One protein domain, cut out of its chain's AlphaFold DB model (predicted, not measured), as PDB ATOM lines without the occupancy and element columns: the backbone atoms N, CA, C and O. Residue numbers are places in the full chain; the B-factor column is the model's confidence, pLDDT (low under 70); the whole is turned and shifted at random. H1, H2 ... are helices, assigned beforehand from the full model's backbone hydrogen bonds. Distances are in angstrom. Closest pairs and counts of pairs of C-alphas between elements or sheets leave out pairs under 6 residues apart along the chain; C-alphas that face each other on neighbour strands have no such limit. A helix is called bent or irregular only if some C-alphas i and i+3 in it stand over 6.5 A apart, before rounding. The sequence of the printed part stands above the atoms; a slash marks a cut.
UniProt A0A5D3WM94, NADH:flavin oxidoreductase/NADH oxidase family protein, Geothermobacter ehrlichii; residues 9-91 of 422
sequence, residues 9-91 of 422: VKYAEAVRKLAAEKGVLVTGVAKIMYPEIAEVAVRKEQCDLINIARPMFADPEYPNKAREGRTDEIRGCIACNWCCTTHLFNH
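AT A GLANCE: This is residues 9 to 91 of the 422 residues of the protein "NADH:flavin oxidoreductase/NADH oxidase family protein" of Geothermobacter ehrlichii (UniProt A0A5D3WM94). A flat, loosely joined set of short helices: H1 and H2 lie toward one end, while H4, H3 and H5 make a row across the other, with residues 85 to 91 sticking out. A short parallel pairing joins residues 27 to 28, in the link from H1 to H2, with residues 49 to 50, in the link from H2 to H3, and residues 68 to 81 run back along the row from H4 to H5. The 83 printed residues have five named helices, H1 to H5 in order, and no named strand; the class is all helix. The whole is only just loose, close to compact, with a radius of gyration of the C-alphas of 14.6 A and spans of 43 by 34 by 17 A.

HOW THE PARTS SIT: H1, residues 9 to 22, is close to but not clearly touching H2, residues 35 to 43; their closest C-alphas, of Val 9 and Ala 41, are 7.1 A apart. They run the same way at a steep tilt of 40 degrees. H2 is likewise close to but not clearly touching H4, residues 62 to 67, with the closest C-alphas, of Pro 35 and Ala 66, 6.2 A apart. H3, residues 54 to 58, is close to but not clearly touching H4, at 6.1 A between the C-alphas of Met 56 and Tyr 62, their closest. H3 stands the same to H5, residues 82 to 89, the closest C-alphas, of Arg 54 and Cys 83, being 7.9 A apart. H1 and H5 are apart. Every O i to N i+4 pair is within hydrogen-bond range in H2, H3, H4 and H5; in H1, 7 of 10 are.

IN THESE COORDINATES: H1 begins at C-alpha 9 (-38.039, -28.343, -44.485) and is 19.7 A long; it is irregular, but only just, with C-alphas 18 and 21 6.52 A apart. H2 is 12.1 A long, H3 6.4 A, H4 8.6 A and H5 10.4 A, ending at C-alpha 89 (-22.896, -33.549, -20.557).

THE WHOLE: The C-alphas farthest apart, of Glu 21 and Asn 90, are 44.3 A apart. The printed part has no cut. The links H1 to H2 and H4 to H5 are long. Residues 88 to 91 have pLDDT under 70.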
ATOM      1  N   VAL A   9     -38.023 -29.071 -43.200       96.31
ATOM      2  CA  VAL A   9     -38.039 -28.343 -44.485       96.31
ATOM      3  C   VAL A   9     -39.427 -27.779 -44.793       96.31
ATOM      4  O   VAL A   9     -39.537 -26.652 -45.259       96.31
ATOM      5  N   LYS A  10     -40.500 -28.483 -44.414       95.19
ATOM      6  CA  LYS A  10     -41.876 -27.974 -44.550       95.19
ATOM      7  C   LYS A  10     -42.129 -26.650 -43.809       95.19
ATOM      8  O   LYS A  10     -42.962 -25.858 -44.233       95.19
ATOM      9  N   TYR A  11     -41.431 -26.407 -42.697       96.19
ATOM     10  CA  TYR A  11     -41.557 -25.149 -41.958       96.19
ATOM     11  C   TYR A  11     -40.743 -24.042 -42.625       96.19
ATOM     12  O   TYR A  11     -41.211 -22.910 -42.693       96.19
ATOM     13  N   ALA A  12     -39.569 -24.380 -43.172       96.81
ATOM     14  CA  ALA A  12     -38.800 -23.457 -44.002       96.81
ATOM     15  C   ALA A  12     -39.621 -23.000 -45.220       96.81
ATOM     16  O   ALA A  12     -39.647 -21.810 -45.507       96.81
ATOM     17  N   GLU A  13     -40.384 -23.899 -45.848       96.88
ATOM     18  CA  GLU A  13     -41.250 -23.561 -46.986       96.88
ATOM     19  C   GLU A  13     -42.322 -22.535 -46.608       96.88
ATOM     20  O   GLU A  13     -42.523 -21.545 -47.314       96.88
ATOM     21  N   ALA A  14     -42.996 -22.748 -45.474       96.00
ATOM     22  CA  ALA A  14     -44.005 -21.818 -44.977       96.00
ATOM     23  C   ALA A  14     -43.411 -20.424 -44.707       96.00
ATOM     24  O   ALA A  14     -44.027 -19.418 -45.051       96.00
ATOM     25  N   VAL A  15     -42.200 -20.363 -44.144       96.06
ATOM     26  CA  VAL A  15     -41.492 -19.099 -43.895       96.06
ATOM     27  C   VAL A  15     -41.027 -18.455 -45.203       96.06
ATOM     28  O   VAL A  15     -41.205 -17.251 -45.372       96.06
ATOM     29  N   ARG A  16     -40.490 -19.231 -46.154       95.88
ATOM     30  CA  ARG A  16     -39.995 -18.727 -47.445       95.88
ATOM     31  C   ARG A  16     -41.086 -18.019 -48.237       95.88
ATOM     32  O   ARG A  16     -40.827 -16.942 -48.760       95.88
ATOM     33  N   LYS A  17     -42.312 -18.558 -48.257       93.88
ATOM     34  CA  LYS A  17     -43.462 -17.916 -48.925       93.88
ATOM     35  C   LYS A  17     -43.716 -16.489 -48.428       93.88
ATOM     36  O   LYS A  17     -44.069 -15.632 -49.222       93.88
ATOM     37  N   LEU A  18     -43.492 -16.228 -47.138       93.88
ATOM     38  CA  LEU A  18     -43.655 -14.899 -46.532       93.88
ATOM     39  C   LEU A  18     -42.397 -14.026 -46.666       93.88
ATOM     40  O   LEU A  18     -42.478 -12.799 -46.675       93.88
ATOM     41  N   ALA A  19     -41.221 -14.652 -46.706       94.75
ATOM     42  CA  ALA A  19     -39.928 -13.976 -46.747       94.75
ATOM     43  C   ALA A  19     -39.528 -13.523 -48.162       94.75
ATOM     44  O   ALA A  19     -38.804 -12.534 -48.298       94.75
ATOM     45  N   ALA A  20     -40.029 -14.205 -49.199       91.75
ATOM     46  CA  ALA A  20     -39.698 -13.951 -50.599       91.75
ATOM     47  C   ALA A  20     -39.996 -12.505 -51.025       91.75
ATOM     48  O   ALA A  20     -39.142 -11.856 -51.624       91.75
ATOM     49  N   GLU A  21     -41.153 -11.958 -50.633       91.25
ATOM     50  CA  GLU A  21     -41.542 -10.567 -50.926       91.25
ATOM     51  C   GLU A  21     -40.584  -9.534 -50.314       91.25
ATOM     52  O   GLU A  21     -40.476  -8.409 -50.794       91.25
ATOM     53  N   LYS A  22     -39.871  -9.919 -49.250       94.00
ATOM     54  CA  LYS A  22     -38.913  -9.072 -48.530       94.00
ATOM     55  C   LYS A  22     -37.466  -9.322 -48.955       94.00
ATOM     56  O   LYS A  22     -36.563  -8.732 -48.366       94.00
ATOM     57  N   GLY A  23     -37.230 -10.214 -49.920       93.56
ATOM     58  CA  GLY A  23     -35.887 -10.599 -50.361       93.56
ATOM     59  C   GLY A  23     -35.048 -11.294 -49.281       93.56
ATOM     60  O   GLY A  23     -33.821 -11.278 -49.360       93.56
ATOM     61  N   VAL A  24     -35.677 -11.875 -48.251       96.12
ATOM     62  CA  VAL A  24     -34.968 -12.563 -47.163       96.12
ATOM     63  C   VAL A  24     -34.828 -14.044 -47.498       96.12
ATOM     64  O   VAL A  24     -35.827 -14.741 -47.670       96.12
ATOM     65  N   LEU A  25     -33.588 -14.532 -47.541       96.69
ATOM     66  CA  LEU A  25     -33.286 -15.941 -47.797       96.69
ATOM     67  C   LEU A  25     -33.619 -16.817 -46.584       96.69
ATOM     68  O   LEU A  25     -33.293 -16.482 -45.442       96.69
ATOM     69  N   VAL A  26     -34.206 -17.983 -46.839       97.06
ATOM     70  CA  VAL A  26     -34.590 -18.965 -45.823       97.06
ATOM     71  C   VAL A  26     -33.766 -20.237 -45.967       97.06
ATOM     72  O   VAL A  26     -33.637 -20.806 -47.050       97.06
ATOM     73  N   THR A  27     -33.241 -20.728 -44.842       96.94
ATOM     74  CA  THR A  27     -32.482 -21.981 -44.796       96.94
ATOM     75  C   THR A  27     -33.314 -23.160 -44.285       96.94
ATOM     76  O   THR A  27     -33.984 -23.075 -43.255       96.94
ATOM     77  N   GLY A  28     -33.260 -24.282 -45.001       96.56
ATOM     78  CA  GLY A  28     -33.809 -25.568 -44.588       96.56
ATOM     79  C   GLY A  28     -32.805 -26.383 -43.769       96.56
ATOM     80  O   GLY A  28     -31.605 -26.391 -44.046       96.56
ATOM     81  N   VAL A  29     -33.300 -27.105 -42.762       95.50
ATOM     82  CA  VAL A  29     -32.491 -27.941 -41.856       95.50
ATOM     83  C   VAL A  29     -33.172 -29.282 -41.555       95.50
ATOM     84  O   VAL A  29     -34.288 -29.563 -41.987       95.50
ATOM     85  N   ALA A  30     -32.505 -30.065 -40.702       93.12
ATOM     86  CA  ALA A  30     -32.953 -31.301 -40.062       93.12
ATOM     87  C   ALA A  30     -32.814 -32.572 -40.913       93.12
ATOM     88  O   ALA A  30     -33.642 -32.901 -41.755       93.12
ATOM     89  N   LYS A  31     -31.779 -33.361 -40.582       92.75
ATOM     90  CA  LYS A  31     -31.501 -34.691 -41.155       92.75
ATOM     91  C   LYS A  31     -31.361 -34.685 -42.686       92.75
ATOM     92  O   LYS A  31     -31.815 -35.614 -43.354       92.75
ATOM     93  N   ILE A  32     -30.701 -33.661 -43.224       93.50
ATOM     94  CA  ILE A  32     -30.266 -33.612 -44.625       93.50
ATOM     95  C   ILE A  32     -28.998 -34.461 -44.762       93.50
ATOM     96  O   ILE A  32     -27.883 -33.958 -44.791       93.50
ATOM     97  N   MET A  33     -29.172 -35.784 -44.695       91.31
ATOM     98  CA  MET A  33     -28.047 -36.724 -44.599       91.31
ATOM     99  C   MET A  33     -27.266 -36.861 -45.902       91.31
ATOM    100  O   MET A  33     -26.099 -37.233 -45.842       91.31
ATOM    101  N   TYR A  34     -27.898 -36.568 -47.043       92.56
ATOM    102  CA  TYR A  34     -27.328 -36.749 -48.375       92.56
ATOM    103  C   TYR A  34     -27.675 -35.590 -49.310       92.56
ATOM    104  O   TYR A  34     -28.737 -34.983 -49.113       92.56
ATOM    105  N   PRO A  35     -26.804 -35.280 -50.289       94.56
ATOM    106  CA  PRO A  35     -26.980 -34.128 -51.166       94.56
ATOM    107  C   PRO A  35     -28.284 -34.174 -51.959       94.56
ATOM    108  O   PRO A  35     -28.906 -33.141 -52.166       94.56
ATOM    109  N   GLU A  36     -28.778 -35.359 -52.315       94.62
ATOM    110  CA  GLU A  36     -30.019 -35.524 -53.079       94.62
ATOM    111  C   GLU A  36     -31.238 -34.995 -52.307       94.62
ATOM    112  O   GLU A  36     -32.193 -34.494 -52.893       94.62
ATOM    113  N   ILE A  37     -31.205 -35.057 -50.971       94.50
ATOM    114  CA  ILE A  37     -32.263 -34.501 -50.116       94.50
ATOM    115  C   ILE A  37     -32.212 -32.968 -50.138       94.50
ATOM    116  O   ILE A  37     -33.260 -32.324 -50.164       94.50
ATOM    117  N   ALA A  38     -31.004 -32.397 -50.124       94.69
ATOM    118  CA  ALA A  38     -30.790 -30.957 -50.245       94.69
ATOM    119  C   ALA A  38     -31.275 -30.453 -51.614       94.69
ATOM    120  O   ALA A  38     -32.054 -29.505 -51.678       94.69
ATOM    121  N   GLU A  39     -30.888 -31.151 -52.685       94.69
ATOM    122  CA  GLU A  39     -31.253 -30.834 -54.066       94.69
ATOM    123  C   GLU A  39     -32.770 -30.815 -54.259       94.69
ATOM    124  O   GLU A  39     -33.322 -29.859 -54.799       94.69
ATOM    125  N   VAL A  40     -33.475 -31.841 -53.766       95.69
ATOM    126  CA  VAL A  40     -34.940 -31.902 -53.857       95.69
ATOM    127  C   VAL A  40     -35.596 -30.730 -53.125       95.69
ATOM    128  O   VAL A  40     -36.546 -30.157 -53.652       95.69
ATOM    129  N   ALA A  41     -35.112 -30.367 -51.934       96.12
ATOM    130  CA  ALA A  41     -35.685 -29.275 -51.150       96.12
ATOM    131  C   ALA A  41     -35.518 -27.909 -51.841       96.12
ATOM    132  O   ALA A  41     -36.470 -27.130 -51.890       96.12
ATOM    133  N   VAL A  42     -34.339 -27.644 -52.415       95.88
ATOM    134  CA  VAL A  42     -34.057 -26.394 -53.140       95.88
ATOM    135  C   VAL A  42     -34.814 -26.343 -54.468       95.88
ATOM    136  O   VAL A  42     -35.478 -25.348 -54.745       95.88
ATOM    137  N   ARG A  43     -34.815 -27.424 -55.264       96.56
ATOM    138  CA  ARG A  43     -35.560 -27.483 -56.541       96.56
ATOM    139  C   ARG A  43     -37.064 -27.325 -56.373       96.56
ATOM    140  O   ARG A  43     -37.726 -26.796 -57.255       96.56
ATOM    141  N   LYS A  44     -37.609 -27.816 -55.258       96.44
ATOM    142  CA  LYS A  44     -39.019 -27.627 -54.898       96.44
ATOM    143  C   LYS A  44     -39.296 -26.269 -54.263       96.44
ATOM    144  O   LYS A  44     -40.400 -26.065 -53.767       96.44
ATOM    145  N   GLU A  45     -38.310 -25.375 -54.239       95.12
ATOM    146  CA  GLU A  45     -38.460 -24.026 -53.714       95.12
ATOM    147  C   GLU A  45     -38.927 -23.986 -52.246       95.12
ATOM    148  O   GLU A  45     -39.584 -23.045 -51.792       95.12
ATOM    149  N   GLN A  46     -38.581 -25.019 -51.472       96.56
ATOM    150  CA  GLN A  46     -38.966 -25.125 -50.061       96.56
ATOM    151  C   GLN A  46     -38.043 -24.309 -49.151       96.56
ATOM    152  O   GLN A  46     -38.395 -23.977 -48.025       96.56
ATOM    153  N   CYS A  47     -36.847 -23.990 -49.624       96.88
ATOM    154  CA  CYS A  47     -35.878 -23.122 -48.973       96.88
ATOM    155  C   CYS A  47     -34.877 -22.635 -50.024       96.88
ATOM    156  O   CYS A  47     -34.680 -23.299 -51.039       96.88
ATOM    157  N   ASP A  48     -34.218 -21.512 -49.756       96.62
ATOM    158  CA  ASP A  48     -33.203 -20.943 -50.649       96.62
ATOM    159  C   ASP A  48     -31.826 -21.572 -50.412       96.62
ATOM    160  O   ASP A  48     -31.016 -21.701 -51.325       96.62
ATOM    161  N   LEU A  49     -31.561 -21.984 -49.168       95.62
ATOM    162  CA  LEU A  49     -30.298 -22.579 -48.741       95.62
ATOM    163  C   LEU A  49     -30.544 -23.809 -47.874       95.62
ATOM    164  O   LEU A  49     -31.570 -23.928 -47.208       95.62
ATOM    165  N   ILE A  50     -29.551 -24.686 -47.787       95.38
ATOM    166  CA  ILE A  50     -29.568 -25.833 -46.880       95.38
ATOM    167  C   ILE A  50     -28.452 -25.674 -45.858       95.38
ATOM    168  O   ILE A  50     -27.292 -25.490 -46.219       95.38
ATOM    169  N   ASN A  51     -28.797 -25.786 -44.578       94.38
ATOM    170  CA  ASN A  51     -27.820 -25.804 -43.500       94.38
ATOM    171  C   ASN A  51     -27.588 -27.246 -43.022       94.38
ATOM    172  O   ASN A  51     -28.507 -27.980 -42.631       94.38
ATOM    173  N   ILE A  52     -26.318 -27.648 -43.080       93.44
ATOM    174  CA  ILE A  52     -25.842 -28.995 -42.786       93.44
ATOM    175  C   ILE A  52     -24.895 -28.921 -41.590       93.44
ATOM    176  O   ILE A  52     -23.763 -28.479 -41.709       93.44
ATOM    177  N   ALA A  53     -25.355 -29.391 -40.427       92.88
ATOM    178  CA  ALA A  53     -24.533 -29.459 -39.216       92.88
ATOM    179  C   ALA A  53     -23.952 -30.871 -39.006       92.88
ATOM    180  O   ALA A  53     -22.886 -31.208 -39.504       92.88
ATOM    181  N   ARG A  54     -24.692 -31.753 -38.321       94.44
ATOM    182  CA  ARG A  54     -24.238 -33.115 -37.966       94.44
ATOM    183  C   ARG A  54     -23.702 -33.968 -39.132       94.44
ATOM    184  O   ARG A  54     -22.771 -34.729 -38.885       94.44
ATOM    185  N   PRO A  55     -24.234 -33.893 -40.369       95.38
ATOM    186  CA  PRO A  55     -23.615 -34.591 -41.496       95.38
ATOM    187  C   PRO A  55     -22.186 -34.124 -41.798       95.38
ATOM    188  O   PRO A  55     -21.368 -34.972 -42.119       95.38
ATOM    189  N   MET A  56     -21.845 -32.847 -41.587       94.38
ATOM    190  CA  MET A  56     -20.462 -32.362 -41.714       94.38
ATOM    191  C   MET A  56     -19.563 -32.795 -40.547       94.38
ATOM    192  O   MET A  56     -18.359 -32.930 -40.720       94.38
ATOM    193  N   PHE A  57     -20.123 -33.076 -39.364       95.19
ATOM    194  CA  PHE A  57     -19.348 -33.685 -38.270       95.19
ATOM    195  C   PHE A  57     -18.977 -35.132 -38.603       95.19
ATOM    196  O   PHE A  57     -17.892 -35.612 -38.276       95.19
ATOM    197  N   ALA A  58     -19.905 -35.848 -39.243       97.12
ATOM    198  CA  ALA A  58     -19.647 -37.180 -39.759       97.12
ATOM    199  C   ALA A  58     -18.658 -37.131 -40.932       97.12
ATOM    200  O   ALA A  58     -17.719 -37.914 -40.932       97.12
ATOM    201  N   ASP A  59     -18.801 -36.190 -41.862       97.44
ATOM    202  CA  ASP A  59     -17.924 -36.066 -43.026       97.44
ATOM    203  C   ASP A  59     -17.583 -34.601 -43.350       97.44
ATOM    204  O   ASP A  59     -18.382 -33.914 -43.991       97.44
ATOM    205  N   PRO A  60     -16.397 -34.107 -42.954       95.62
ATOM    206  CA  PRO A  60     -15.958 -32.758 -43.312       95.62
ATOM    207  C   PRO A  60     -15.841 -32.543 -44.829       95.62
ATOM    208  O   PRO A  60     -16.053 -31.432 -45.309       95.62
ATOM    209  N   GLU A  61     -15.596 -33.613 -45.596       95.94
ATOM    210  CA  GLU A  61     -15.490 -33.585 -47.059       95.94
ATOM    211  C   GLU A  61     -16.852 -33.663 -47.763       95.94
ATOM    212  O   GLU A  61     -16.906 -33.719 -48.992       95.94
ATOM    213  N   TYR A  62     -17.965 -33.651 -47.019       96.25
ATOM    214  CA  TYR A  62     -19.317 -33.710 -47.578       96.25
ATOM    215  C   TYR A  62     -19.532 -32.725 -48.745       96.25
ATOM    216  O   TYR A  62     -20.001 -33.176 -49.794       96.25
ATOM    217  N   PRO A  63     -19.185 -31.420 -48.642       94.38
ATOM    218  CA  PRO A  63     -19.425 -30.479 -49.737       94.38
ATOM    219  C   PRO A  63     -18.564 -30.771 -50.973       94.38
ATOM    220  O   PRO A  63     -19.055 -30.673 -52.096       94.38
ATOM    221  N   ASN A  64     -17.303 -31.175 -50.776       97.31
ATOM    222  CA  ASN A  64     -16.389 -31.509 -51.870       97.31
ATOM    223  C   ASN A  64     -16.857 -32.772 -52.602       97.31
ATOM    224  O   ASN A  64     -17.021 -32.754 -53.820       97.31
ATOM    225  N   LYS A  65     -17.182 -33.835 -51.856       97.44
ATOM    226  CA  LYS A  65     -17.725 -35.086 -52.405       97.44
ATOM    227  C   LYS A  65     -19.034 -34.866 -53.152       97.44
ATOM    228  O   LYS A  65     -19.219 -35.430 -54.225       97.44
ATOM    229  N   ALA A  66     -19.926 -34.030 -52.618       94.94
ATOM    230  CA  ALA A  66     -21.169 -33.669 -53.290       94.94
ATOM    231  C   ALA A  66     -20.904 -32.951 -54.623       94.94
ATOM    232  O   ALA A  66     -21.470 -33.336 -55.643       94.94
ATOM    233  N   ARG A  67     -20.007 -31.956 -54.628       95.50
ATOM    234  CA  ARG A  67     -19.612 -31.212 -55.836       95.50
ATOM    235  C   ARG A  67     -18.977 -32.114 -56.899       95.50
ATOM    236  O   ARG A  67     -19.184 -31.895 -58.085       95.50
ATOM    237  N   GLU A  68     -18.212 -33.112 -56.476       97.06
ATOM    238  CA  GLU A  68     -17.494 -34.047 -57.353       97.06
ATOM    239  C   GLU A  68     -18.333 -35.268 -57.763       97.06
ATOM    240  O   GLU A  68     -17.835 -36.147 -58.462       97.06
ATOM    241  N   GLY A  69     -19.590 -35.365 -57.316       95.50
ATOM    242  CA  GLY A  69     -20.462 -36.509 -57.606       95.50
ATOM    243  C   GLY A  69     -20.100 -37.802 -56.860       95.50
ATOM    244  O   GLY A  69     -20.681 -38.847 -57.137       95.50
ATOM    245  N   ARG A  70     -19.189 -37.752 -55.879       96.50
ATOM    246  CA  ARG A  70     -18.750 -38.889 -55.044       96.50
ATOM    247  C   ARG A  70     -19.691 -39.129 -53.855       96.50
ATOM    248  O   ARG A  70     -19.251 -39.245 -52.709       96.50
ATOM    249  N   THR A  71     -21.006 -39.119 -54.086       94.94
ATOM    250  CA  THR A  71     -22.004 -39.149 -52.995       94.94
ATOM    251  C   THR A  71     -22.050 -40.487 -52.249       94.94
ATOM    252  O   THR A  71     -22.417 -40.531 -51.071       94.94
ATOM    253  N   ASP A  72     -21.601 -41.566 -52.890       94.81
ATOM    254  CA  ASP A  72     -21.409 -42.895 -52.306       94.81
ATOM    255  C   ASP A  72     -20.315 -42.917 -51.220       94.81
ATOM    256  O   ASP A  72     -20.405 -43.692 -50.269       94.81
ATOM    257  N   GLU A  73     -19.323 -42.025 -51.307       96.56
ATOM    258  CA  GLU A  73     -18.223 -41.900 -50.340       96.56
ATOM    259  C   GLU A  73     -18.553 -41.038 -49.120       96.56
ATOM    260  O   GLU A  73     -17.719 -40.885 -48.217       96.56
ATOM    261  N   ILE A  74     -19.742 -40.437 -49.085       97.69
ATOM    262  CA  ILE A  74     -20.157 -39.605 -47.961       97.69
ATOM    263  C   ILE A  74     -20.377 -40.487 -46.730       97.69
ATOM    264  O   ILE A  74     -21.256 -41.358 -46.700       97.69
ATOM    265  N   ARG A  75     -19.620 -40.206 -45.667       97.81
ATOM    266  CA  ARG A  75     -19.793 -40.796 -44.339       97.81
ATOM    267  C   ARG A  75     -21.048 -40.214 -43.690       97.81
ATOM    268  O   ARG A  75     -21.022 -39.211 -42.980       97.81
ATOM    269  N   GLY A  76     -22.186 -40.839 -43.977       95.56
ATOM    270  CA  GLY A  76     -23.496 -40.344 -43.564       95.56
ATOM    271  C   GLY A  76     -23.695 -40.344 -42.045       95.56
ATOM    272  O   GLY A  76     -23.452 -41.336 -41.360       95.56
ATOM    273  N   CYS A  77     -24.218 -39.238 -41.508       96.62
ATOM    274  CA  CYS A  77     -24.610 -39.153 -40.100       96.62
ATOM    275  C   CYS A  77     -25.724 -40.163 -39.768       96.62
ATOM    276  O   CYS A  77     -26.722 -40.267 -40.482       96.62
ATOM    277  N   ILE A  78     -25.596 -40.848 -38.629       95.62
ATOM    278  CA  ILE A  78     -26.563 -41.857 -38.156       95.62
ATOM    279  C   ILE A  78     -27.659 -41.292 -37.228       95.62
ATOM    280  O   ILE A  78     -28.471 -42.031 -36.682       95.62
ATOM    281  N   ALA A  79     -27.694 -39.970 -37.017       93.56
ATOM    282  CA  ALA A  79     -28.653 -39.279 -36.140       93.56
ATOM    283  C   ALA A  79     -28.730 -39.811 -34.689       93.56
ATOM    284  O   ALA A  79     -29.800 -39.727 -34.070       93.56
ATOM    285  N   CYS A  80     -27.619 -40.332 -34.157       91.12
ATOM    286  CA  CYS A  80     -27.512 -40.868 -32.794       91.12
ATOM    287  C   CYS A  80     -27.367 -39.796 -31.706       91.12
ATOM    288  O   CYS A  80     -27.452 -40.126 -30.536       91.12
ATOM    289  N   ASN A  81     -27.114 -38.536 -32.091       90.06
ATOM    290  CA  ASN A  81     -26.871 -37.405 -31.186       90.06
ATOM    291  C   ASN A  81     -25.678 -37.559 -30.228       90.06
ATOM    292  O   ASN A  81     -25.554 -36.750 -29.315       90.06
ATOM    293  N   TRP A  82     -24.749 -38.486 -30.474       88.06
ATOM    294  CA  TRP A  82     -23.519 -38.595 -29.677       88.06
ATOM    295  C   TRP A  82     -22.781 -37.253 -29.537       88.06
ATOM    296  O   TRP A  82     -22.394 -36.873 -28.441       88.06
ATOM    297  N   CYS A  83     -22.724 -36.468 -30.617       87.69
ATOM    298  CA  CYS A  83     -22.162 -35.115 -30.611       87.69
ATOM    299  C   CYS A  83     -22.863 -34.150 -29.649       87.69
ATOM    300  O   CYS A  83     -22.222 -33.264 -29.096       87.69
ATOM    301  N   CYS A  84     -24.174 -34.306 -29.456       82.56
ATOM    302  CA  CYS A  84     -24.935 -33.527 -28.489       82.56
ATOM    303  C   CYS A  84     -24.672 -34.039 -27.075       82.56
ATOM    304  O   CYS A  84     -24.437 -33.222 -26.193       82.56
ATOM    305  N   THR A  85     -24.655 -35.362 -26.870       78.44
ATOM    306  CA  THR A  85     -24.330 -35.967 -25.573       78.44
ATOM    307  C   THR A  85     -22.976 -35.474 -25.067       78.44
ATOM    308  O   THR A  85     -22.892 -34.924 -23.971       78.44
ATOM    309  N   THR A  86     -21.922 -35.605 -25.875       75.25
ATOM    310  CA  THR A  86     -20.563 -35.235 -25.461       75.25
ATOM    311  C   THR A  86     -20.426 -33.733 -25.229       75.25
ATOM    312  O   THR A  86     -19.755 -33.317 -24.289       75.25
ATOM    313  N   HIS A  87     -21.091 -32.913 -26.046       75.44
ATOM    314  CA  HIS A  87     -21.062 -31.462 -25.889       75.44
ATOM    315  C   HIS A  87     -21.799 -30.988 -24.626       75.44
ATOM    316  O   HIS A  87     -21.288 -30.149 -23.892       75.44
ATOM    317  N   LEU A  88     -22.999 -31.519 -24.368       68.56
ATOM    318  CA  LEU A  88     -23.871 -31.043 -23.291       68.56
ATOM    319  C   LEU A  88     -23.494 -31.596 -21.916       68.56
ATOM    320  O   LEU A  88     -23.632 -30.881 -20.927       68.56
ATOM    321  N   PHE A  89     -23.064 -32.858 -21.839       65.25
ATOM    322  CA  PHE A  89     -22.896 -33.549 -20.557       65.25
ATOM    323  C   PHE A  89     -21.444 -33.725 -20.132       65.25
ATOM    324  O   PHE A  89     -21.194 -33.824 -18.934       65.25
ATOM    325  N   ASN A  90     -20.489 -33.696 -21.066       61.84
ATOM    326  CA  ASN A  90     -19.095 -33.962 -20.714       61.84
ATOM    327  C   ASN A  90     -18.260 -32.688 -20.545       61.84
ATOM    328  O   ASN A  90     -17.112 -32.807 -20.156       61.84
ATOM    329  N   HIS A  91     -18.774 -31.475 -20.803       54.03
ATOM    330  CA  HIS A  91     -17.970 -30.233 -20.836       54.03
ATOM    331  C   HIS A  91     -16.759 -30.294 -21.798       54.03
ATOM    332  O   HIS A  91     -15.795 -29.549 -21.640       54.03
TER     333      HIS A  91